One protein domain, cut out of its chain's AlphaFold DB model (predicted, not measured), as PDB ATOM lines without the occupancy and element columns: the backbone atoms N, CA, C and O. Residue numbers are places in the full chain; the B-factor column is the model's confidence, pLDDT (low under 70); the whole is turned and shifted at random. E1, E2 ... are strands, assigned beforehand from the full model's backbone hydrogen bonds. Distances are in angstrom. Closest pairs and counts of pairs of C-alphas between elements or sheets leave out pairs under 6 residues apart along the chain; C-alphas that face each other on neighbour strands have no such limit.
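AT A GLANCE: This is residues 4 to 71 of the 71 residues of an uncharacterized protein of Deinococcus radiophilus (UniProt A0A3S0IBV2). The domain is a small, nearly closed barrel: one strongly twisted sheet wraps round until its edge strand E5 comes back beside its edge strand E1. The long strands E4 and E7 run side by side in the wall and bend sharply, by 96 and 99 degrees, while short E3 pairs with residues 25 to 27 of E4 at one end. The printed part has 68 residues, with seven named strands, E1 to E7 along the chain, and no named helix; the class is all strand. The branched sheet is antiparallel, and the whole is compact, with a radius of gyration of the C-alphas of 10.6 A and spans of 29 by 24 by 17 A.

HOW THE PARTS SIT: E1, residues 4 to 8, and E2, residues 12 to 17, form a hairpin, with N 6 and O 14 2.8 A apart, within hydrogen-bond range. E4, residues 25 to 33, is antiparallel to E2 on its other side, with N 15 and O 32 at 2.8 A. E3, residues 20 to 22, forms a hairpin with E4, with N 20 and O 27 at 2.8 A. E7, residues 59 to 70, lies on the other side of E4 from E2 and E3, with N 31 and O 61 at 2.9 A. E5, residues 41 to 45, and E6, residues 48 to 52, form a hairpin, with N 43 and O 50 at 2.9 A. E6 and E7 form another, with N 51 and O 68 at 2.9 A. E5, E6 and E7 are a meander, each the antiparallel neighbour of the one before; with E4, antiparallel to E7, they make a Greek key. The closest C-alphas of E1 and E5, Gln 8 and Phe 43, are 4.7 A apart.

IN THESE COORDINATES: E1 begins at C-alpha 4, (128.608, 137.523, 162.790). E2 is 16.5 A long, E4 18.3 A and E7 24.8 A; E7 ends at C-alpha 70, (120.372, 132.224, 175.656).

THE WHOLE: The C-alphas farthest apart, of Glu 23 and Arg 57, are 28.8 A apart. The printed part has no cut, no link is long, and no printed residue is under 70 in pLDDT.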
ATOM      1  N   LEU A   4     128.928 137.241 161.389       96.06
ATOM      2  CA  LEU A   4     128.608 137.523 162.790       96.06
ATOM      3  C   LEU A   4     129.783 137.095 163.665       96.06
ATOM      4  O   LEU A   4     130.156 135.924 163.660       96.06
ATOM      5  N   THR A   5     130.340 138.025 164.434       97.06
ATOM      6  CA  THR A   5     131.430 137.726 165.369       97.06
ATOM      7  C   THR A   5     130.886 137.555 166.779       97.06
ATOM      8  O   THR A   5     130.289 138.463 167.356       97.06
ATOM      9  N   LEU A   6     131.149 136.386 167.344       97.31
ATOM     10  CA  LEU A   6     130.813 135.977 168.696       97.31
ATOM     11  C   LEU A   6     132.081 136.003 169.548       97.31
ATOM     12  O   LEU A   6     133.103 135.452 169.145       97.31
ATOM     13  N   LYS A   7     132.028 136.594 170.743       96.69
ATOM     14  CA  LYS A   7     133.178 136.683 171.658       96.69
ATOM     15  C   LYS A   7     132.897 136.004 172.991       96.69
ATOM     16  O   LYS A   7     131.839 136.205 173.587       96.69
ATOM     17  N   GLN A   8     133.869 135.257 173.497       94.62
ATOM     18  CA  GLN A   8     133.882 134.747 174.862       94.62
ATOM     19  C   GLN A   8     135.151 135.220 175.584       94.62
ATOM     20  O   GLN A   8     136.263 134.762 175.310       94.62
ATOM     21  N   GLY A   9     134.970 136.101 176.572       85.81
ATOM     22  CA  GLY A   9     136.070 136.629 177.382       85.81
ATOM     23  C   GLY A   9     137.126 137.357 176.543       85.81
ATOM     24  O   GLY A   9     136.801 137.979 175.537       85.81
ATOM     25  N   ARG A  10     138.397 137.286 176.968       77.94
ATOM     26  CA  ARG A  10     139.526 137.997 176.334       77.94
ATOM     27  C   ARG A  10     140.266 137.211 175.235       77.94
ATOM     28  O   ARG A  10     141.279 137.703 174.761       77.94
ATOM     29  N   GLY A  11     139.826 136.007 174.845       81.12
ATOM     30  CA  GLY A  11     140.666 135.150 173.985       81.12
ATOM     31  C   GLY A  11     139.978 134.172 173.036       81.12
ATOM     32  O   GLY A  11     140.671 133.542 172.240       81.12
ATOM     33  N   ARG A  12     138.649 134.017 173.081       93.62
ATOM     34  CA  ARG A  12     137.929 133.159 172.130       93.62
ATOM     35  C   ARG A  12     136.969 133.987 171.297       93.62
ATOM     36  O   ARG A  12     136.095 134.663 171.836       93.62
ATOM     37  N   GLU A  13     137.117 133.881 169.990       96.38
ATOM     38  CA  GLU A  13     136.226 134.467 169.004       96.38
ATOM     39  C   GLU A  13     135.747 133.365 168.058       96.38
ATOM     40  O   GLU A  13     136.513 132.468 167.692       96.38
ATOM     41  N   LEU A  14     134.471 133.425 167.694       96.06
ATOM     42  CA  LEU A  14     133.864 132.580 166.677       96.06
ATOM     43  C   LEU A  14     133.226 133.491 165.630       96.06
ATOM     44  O   LEU A  14     132.340 134.279 165.949       96.06
ATOM     45  N   VAL A  15     133.676 133.394 164.387       97.00
ATOM     46  CA  VAL A  15     133.083 134.121 163.260       97.00
ATOM     47  C   VAL A  15     132.171 133.171 162.508       97.00
ATOM     48  O   VAL A  15     132.619 132.117 162.066       97.00
ATOM     49  N   LEU A  16     130.905 133.541 162.364       96.50
ATOM     50  CA  LEU A  16     129.931 132.838 161.541       96.50
ATOM     51  C   LEU A  16     129.891 133.458 160.147       96.50
ATOM     52  O   LEU A  16     129.771 134.680 160.021       96.50
ATOM     53  N   PHE A  17     129.935 132.626 159.112       95.56
ATOM     54  CA  PHE A  17     129.849 133.057 157.720       95.56
ATOM     55  C   PHE A  17     128.481 132.730 157.129       95.56
ATOM     56  O   PHE A  17     127.967 131.626 157.316       95.56
ATOM     57  N   ALA A  18     127.911 133.703 156.408       93.44
ATOM     58  CA  ALA A  18     126.544 133.643 155.895       93.44
ATOM     59  C   ALA A  18     125.518 133.251 156.985       93.44
ATOM     60  O   ALA A  18     124.757 132.298 156.794       93.44
ATOM     61  N   PRO A  19     125.511 133.947 158.144       95.56
ATOM     62  CA  PRO A  19     124.592 133.626 159.223       95.56
ATOM     63  C   PRO A  19     123.144 133.838 158.772       95.56
ATOM     64  O   PRO A  19     122.822 134.828 158.111       95.56
ATOM     65  N   ARG A  20     122.265 132.921 159.168       95.19
ATOM     66  CA  ARG A  20     120.812 133.016 159.004       95.19
ATOM     67  C   ARG A  20     120.185 133.021 160.388       95.19
ATOM     68  O   ARG A  20     120.407 132.104 161.177       95.19
ATOM     69  N   PHE A  21     119.453 134.082 160.692       93.81
ATOM     70  CA  PHE A  21     118.824 134.263 161.993       93.81
ATOM     71  C   PHE A  21     117.457 133.585 162.015       93.81
ATOM     72  O   PHE A  21     116.721 133.611 161.033       93.81
ATOM     73  N   THR A  22     117.138 132.982 163.152       90.44
ATOM     74  CA  THR A  22     115.856 132.336 163.447       90.44
ATOM     75  C   THR A  22     115.381 132.815 164.816       90.44
ATOM     76  O   THR A  22     116.159 133.396 165.575       90.44
ATOM     77  N   GLU A  23     114.127 132.547 165.178       88.38
ATOM     78  CA  GLU A  23     113.610 132.895 166.511       88.38
ATOM     79  C   GLU A  23     114.419 132.244 167.647       88.38
ATOM     80  O   GLU A  23     114.603 132.836 168.708       88.38
ATOM     81  N   GLN A  24     114.965 131.048 167.404       87.56
ATOM     82  CA  GLN A  24     115.710 130.266 168.392       87.56
ATOM     83  C   GLN A  24     117.212 130.603 168.439       87.56
ATOM     84  O   GLN A  24     117.906 130.166 169.360       87.56
ATOM     85  N   GLY A  25     117.738 131.372 167.479       93.81
ATOM     86  CA  GLY A  25     119.151 131.752 167.429       93.81
ATOM     87  C   GLY A  25     119.688 131.966 166.013       93.81
ATOM     88  O   GLY A  25     119.088 132.679 165.214       93.81
ATOM     89  N   VAL A  26     120.848 131.389 165.695       95.88
ATOM     90  CA  VAL A  26     121.538 131.623 164.415       95.88
ATOM     91  C   VAL A  26     122.141 130.339 163.856       95.88
ATOM     92  O   VAL A  26     122.811 129.601 164.573       95.88
ATOM     93  N   SER A  27     121.931 130.089 162.567       95.31
ATOM     94  CA  SER A  27     122.610 129.029 161.818       95.31
ATOM     95  C   SER A  27     123.672 129.611 160.887       95.31
ATOM     96  O   SER A  27     123.481 130.706 160.358       95.31
ATOM     97  N   ALA A  28     124.762 128.893 160.634       95.06
ATOM     98  CA  ALA A  28     125.802 129.313 159.697       95.06
ATOM     99  C   ALA A  28     126.387 128.117 158.943       95.06
ATOM    100  O   ALA A  28     126.581 127.061 159.534       95.06
ATOM    101  N   ALA A  29     126.698 128.302 157.658       91.25
ATOM    102  CA  ALA A  29     127.243 127.241 156.801       91.25
ATOM    103  C   ALA A  29     128.746 126.995 157.023       91.25
ATOM    104  O   ALA A  29     129.279 125.941 156.677       91.25
ATOM    105  N   ALA A  30     129.441 127.989 157.571       94.19
ATOM    106  CA  ALA A  30     130.841 127.878 157.927       94.19
ATOM    107  C   ALA A  30     131.167 128.756 159.131       94.19
ATOM    108  O   ALA A  30     130.517 129.780 159.378       94.19
ATOM    109  N   VAL A  31     132.214 128.367 159.853       95.31
ATOM    110  CA  VAL A  31     132.704 129.093 161.022       95.31
ATOM    111  C   VAL A  31     134.218 129.181 161.064       95.31
ATOM    112  O   VAL A  31     134.919 128.309 160.561       95.31
ATOM    113  N   MET A  32     134.733 130.214 161.726       96.12
ATOM    114  CA  MET A  32     136.143 130.326 162.093       96.12
ATOM    115  C   MET A  32     136.275 130.509 163.602       96.12
ATOM    116  O   MET A  32     135.786 131.496 164.147       96.12
ATOM    117  N   ALA A  33     136.956 129.577 164.267       95.88
ATOM    118  CA  ALA A  33     137.255 129.643 165.694       95.88
ATOM    119  C   ALA A  33     138.703 130.103 165.914       95.88
ATOM    120  O   ALA A  33     139.640 129.465 165.422       95.88
ATOM    121  N   SER A  34     138.906 131.175 166.687       96.31
ATOM    122  CA  SER A  34     140.250 131.692 166.999       96.31
ATOM    123  C   SER A  34     141.057 130.757 167.910       96.31
ATOM    124  O   SER A  34     142.286 130.731 167.861       96.31
ATOM    125  N   ALA A  35     140.368 129.956 168.726       94.62
ATOM    126  CA  ALA A  35     140.942 128.989 169.652       94.62
ATOM    127  C   ALA A  35     139.976 127.808 169.873       94.62
ATOM    128  O   ALA A  35     138.772 127.960 169.652       94.62
ATOM    129  N   PRO A  36     140.469 126.645 170.343       94.25
ATOM    130  CA  PRO A  36     139.607 125.518 170.688       94.25
ATOM    131  C   PRO A  36     138.555 125.878 171.750       94.25
ATOM    132  O   PRO A  36     138.827 126.595 172.725       94.25
ATOM    133  N   ILE A  37     137.362 125.317 171.578       94.06
ATOM    134  CA  ILE A  37     136.223 125.381 172.492       94.06
ATOM    135  C   ILE A  37     136.043 123.966 173.069       94.06
ATOM    136  O   ILE A  37     135.424 123.121 172.430       94.06
ATOM    137  N   PRO A  38     136.612 123.652 174.245       91.81
ATOM    138  CA  PRO A  38     136.709 122.266 174.726       91.81
ATOM    139  C   PRO A  38     135.378 121.662 175.201       91.81
ATOM    140  O   PRO A  38     135.257 120.452 175.345       91.81
ATOM    141  N   ARG A  39     134.382 122.502 175.480       94.56
ATOM    142  CA  ARG A  39     133.033 122.135 175.930       94.56
ATOM    143  C   ARG A  39     132.057 123.221 175.486       94.56
ATOM    144  O   ARG A  39     132.536 124.301 175.145       94.56
ATOM    145  N   PRO A  40     130.733 123.006 175.522       95.75
ATOM    146  CA  PRO A  40     129.792 124.066 175.204       95.75
ATOM    147  C   PRO A  40     129.999 125.305 176.087       95.75
ATOM    148  O   PRO A  40     130.107 125.195 177.310       95.75
ATOM    149  N   LEU A  41     130.083 126.483 175.474       95.81
ATOM    150  CA  LEU A  41     130.360 127.756 176.144       95.81
ATOM    151  C   LEU A  41     129.428 128.845 175.614       95.81
ATOM    152  O   LEU A  41     128.929 128.765 174.496       95.81
ATOM    153  N   ILE A  42     129.194 129.880 176.420       96.94
ATOM    154  CA  ILE A  42     128.357 131.017 176.024       96.94
ATOM    155  C   ILE A  42     129.241 132.100 175.409       96.94
ATOM    156  O   ILE A  42     130.186 132.569 176.045       96.94
ATOM    157  N   PHE A  43     128.910 132.509 174.189       97.31
ATOM    158  CA  PHE A  43     129.541 133.619 173.486       97.31
ATOM    159  C   PHE A  43     128.547 134.764 173.315       97.31
ATOM    160  O   PHE A  43     127.340 134.544 173.299       97.31
ATOM    161  N   LYS A  44     129.054 135.988 173.175       96.81
ATOM    162  CA  LYS A  44     128.243 137.195 173.011       96.81
ATOM    163  C   LYS A  44     128.418 137.807 171.628       96.81
ATOM    164  O   LYS A  44     129.547 137.892 171.150       96.81
ATOM    165  N   ALA A  45     127.333 138.307 171.050       94.94
ATOM    166  CA  ALA A  45     127.355 139.243 169.931       94.94
ATOM    167  C   ALA A  45     126.476 140.448 170.294       94.94
ATOM    168  O   ALA A  45     125.251 140.366 170.297       94.94
ATOM    169  N   GLY A  46     127.103 141.566 170.669       92.38
ATOM    170  CA  GLY A  46     126.380 142.722 171.205       92.38
ATOM    171  C   GLY A  46     125.654 142.387 172.513       92.38
ATOM    172  O   GLY A  46     126.290 141.976 173.486       92.38
ATOM    173  N   LYS A  47     124.328 142.579 172.533       92.56
ATOM    174  CA  LYS A  47     123.459 142.244 173.678       92.56
ATOM    175  C   LYS A  47     123.076 140.763 173.723       92.56
ATOM    176  O   LYS A  47     122.660 140.283 174.772       92.56
ATOM    177  N   ASP A  48     123.255 140.049 172.616       94.56
ATOM    178  CA  ASP A  48     122.820 138.667 172.485       94.56
ATOM    179  C   ASP A  48     123.878 137.706 172.991       94.56
ATOM    180  O   ASP A  48     125.085 137.932 172.837       94.56
ATOM    181  N   LYS A  49     123.416 136.595 173.554       96.62
ATOM    182  CA  LYS A  49     124.265 135.487 173.961       96.62
ATOM    183  C   LYS A  49     123.833 134.229 173.228       96.62
ATOM    184  O   LYS A  49     122.645 133.992 173.030       96.62
ATOM    185  N   TYR A  50     124.805 133.408 172.864       97.25
ATOM    186  CA  TYR A  50     124.592 132.168 172.134       97.25
ATOM    187  C   TYR A  50     125.382 131.044 172.789       97.25
ATOM    188  O   TYR A  50     126.542 131.227 173.175       97.25
ATOM    189  N   ARG A  51     124.766 129.868 172.902       97.12
ATOM    190  CA  ARG A  51     125.463 128.650 173.314       97.12
ATOM    191  C   ARG A  51     126.189 128.064 172.108       97.12
ATOM    192  O   ARG A  51     125.562 127.625 171.151       97.12
ATOM    193  N   VAL A  52     127.513 128.049 172.181       95.94
ATOM    194  CA  VAL A  52     128.404 127.477 171.172       95.94
ATOM    195  C   VAL A  52     128.806 126.068 171.605       95.94
ATOM    196  O   VAL A  52     129.237 125.922 172.751       95.94
ATOM    197  N   PRO A  53     128.666 125.037 170.751       94.94
ATOM    198  CA  PRO A  53     129.087 123.675 171.068       94.94
ATOM    199  C   PRO A  53     130.614 123.558 171.151       94.94
ATOM    200  O   PRO A  53     131.356 124.504 170.887       94.94
ATOM    201  N   ALA A  54     131.098 122.377 171.531       94.12
ATOM    202  CA  ALA A  54     132.528 122.112 171.515       94.12
ATOM    203  C   ALA A  54     133.082 122.188 170.078       94.12
ATOM    204  O   ALA A  54     132.516 121.614 169.151       94.12
ATOM    205  N   ILE A  55     134.213 122.874 169.916       93.25
ATOM    206  CA  ILE A  55     134.986 122.962 168.677       93.25
ATOM    207  C   ILE A  55     136.419 122.531 169.022       93.25
ATOM    208  O   ILE A  55     137.131 123.262 169.716       93.25
ATOM    209  N   PRO A  56     136.868 121.345 168.580       89.00
ATOM    210  CA  PRO A  56     138.071 120.706 169.117       89.00
ATOM    211  C   PRO A  56     139.380 121.401 168.724       89.00
ATOM    212  O   PRO A  56     140.407 121.182 169.360       89.00
ATOM    213  N   ARG A  57     139.381 122.223 167.669       92.44
ATOM    214  CA  ARG A  57     140.583 122.877 167.135       92.44
ATOM    215  C   ARG A  57     140.286 124.329 166.762       92.44
ATOM    216  O   ARG A  57     139.141 124.692 166.526       92.44
ATOM    217  N   ARG A  58     141.333 125.153 166.683       94.56
ATOM    218  CA  ARG A  58     141.254 126.464 166.018       94.56
ATOM    219  C   ARG A  58     141.197 126.277 164.500       94.56
ATOM    220  O   ARG A  58     141.743 125.294 164.001       94.56
ATOM    221  N   GLY A  59     140.632 127.242 163.784       94.06
ATOM    222  CA  GLY A  59     140.642 127.270 162.322       94.06
ATOM    223  C   GLY A  59     139.268 127.485 161.705       94.06
ATOM    224  O   GLY A  59     138.316 127.852 162.395       94.06
ATOM    225  N   PHE A  60     139.203 127.283 160.393       93.38
ATOM    226  CA  PHE A  60     137.993 127.396 159.588       93.38
ATOM    227  C   PHE A  60     137.359 126.020 159.373       93.38
ATOM    228  O   PHE A  60     138.057 125.048 159.083       93.38
ATOM    229  N   PHE A  61     136.039 125.950 159.497       90.62
ATOM    230  CA  PHE A  61     135.254 124.731 159.362       90.62
ATOM    231  C   PHE A  61     134.076 125.004 158.432       90.62
ATOM    232  O   PHE A  61     133.284 125.912 158.687       90.62
ATOM    233  N   ILE A  62     133.944 124.199 157.376       88.19
ATOM    234  CA  ILE A  62     132.719 124.133 156.575       88.19
ATOM    235  C   ILE A  62     131.836 123.088 157.245       88.19
ATOM    236  O   ILE A  62     132.011 121.888 157.048       88.19
ATOM    237  N   ALA A  63     130.961 123.558 158.122       78.25
ATOM    238  CA  ALA A  63     130.026 122.736 158.863       78.25
ATOM    239  C   ALA A  63     128.815 123.599 159.185       78.25
ATOM    240  O   ALA A  63     128.966 124.684 159.756       78.25
ATOM    241  N   GLU A  64     127.630 123.112 158.824       85.69
ATOM    242  CA  GLU A  64     126.399 123.761 159.245       85.69
ATOM    243  C   GLU A  64     126.289 123.656 160.765       85.69
ATOM    244  O   GLU A  64     126.271 122.566 161.340       85.69
ATOM    245  N   ILE A  65     126.280 124.809 161.424       91.44
ATOM    246  CA  ILE A  65     126.156 124.910 162.870       91.44
ATOM    247  C   ILE A  65     124.932 125.741 163.200       91.44
ATOM    248  O   ILE A  65     124.728 126.806 162.620       91.44
ATOM    249  N   THR A  66     124.165 125.281 164.180       94.75
ATOM    250  CA  THR A  66     123.044 126.025 164.748       94.75
ATOM    251  C   THR A  66     123.372 126.367 166.189       94.75
ATOM    252  O   THR A  66     123.684 125.492 166.998       94.75
ATOM    253  N   LEU A  67     123.331 127.656 166.506       96.38
ATOM    254  CA  LEU A  67     123.576 128.189 167.835       96.38
ATOM    255  C   LEU A  67     122.262 128.667 168.437       96.38
ATOM    256  O   LEU A  67     121.587 129.517 167.858       96.38
ATOM    257  N   THR A  68     121.936 128.171 169.625       97.12
ATOM    258  CA  THR A  68     120.748 128.603 170.368       97.12
ATOM    259  C   THR A  68     121.041 129.899 171.116       97.12
ATOM    260  O   THR A  68     122.071 130.006 171.794       97.12
ATOM    261  N   ARG A  69     120.138 130.878 171.013       95.94
ATOM    262  CA  ARG A  69     120.178 132.097 171.827       95.94
ATOM    263  C   ARG A  69     119.882 131.746 173.285       95.94
ATOM    264  O   ARG A  69     119.078 130.864 173.564       95.94
ATOM    265  N   VAL A  70     120.565 132.404 174.212       94.81
ATOM    266  CA  VAL A  70     120.372 132.224 175.656       94.81
ATOM    267  C   VAL A  70     120.225 133.585 176.331       94.81
ATOM    268  O   VAL A  70     120.801 134.564 175.850       94.81
ATOM    269  N   ASP A  71     119.472 133.628 177.430       84.31
ATOM    270  CA  ASP A  71     119.173 134.857 178.178       84.31
ATOM    271  C   ASP A  71     120.385 135.436 178.942       84.31
ATOM    272  O   ASP A  71     121.289 134.706 179.430       84.31
TER     273      ASP A  71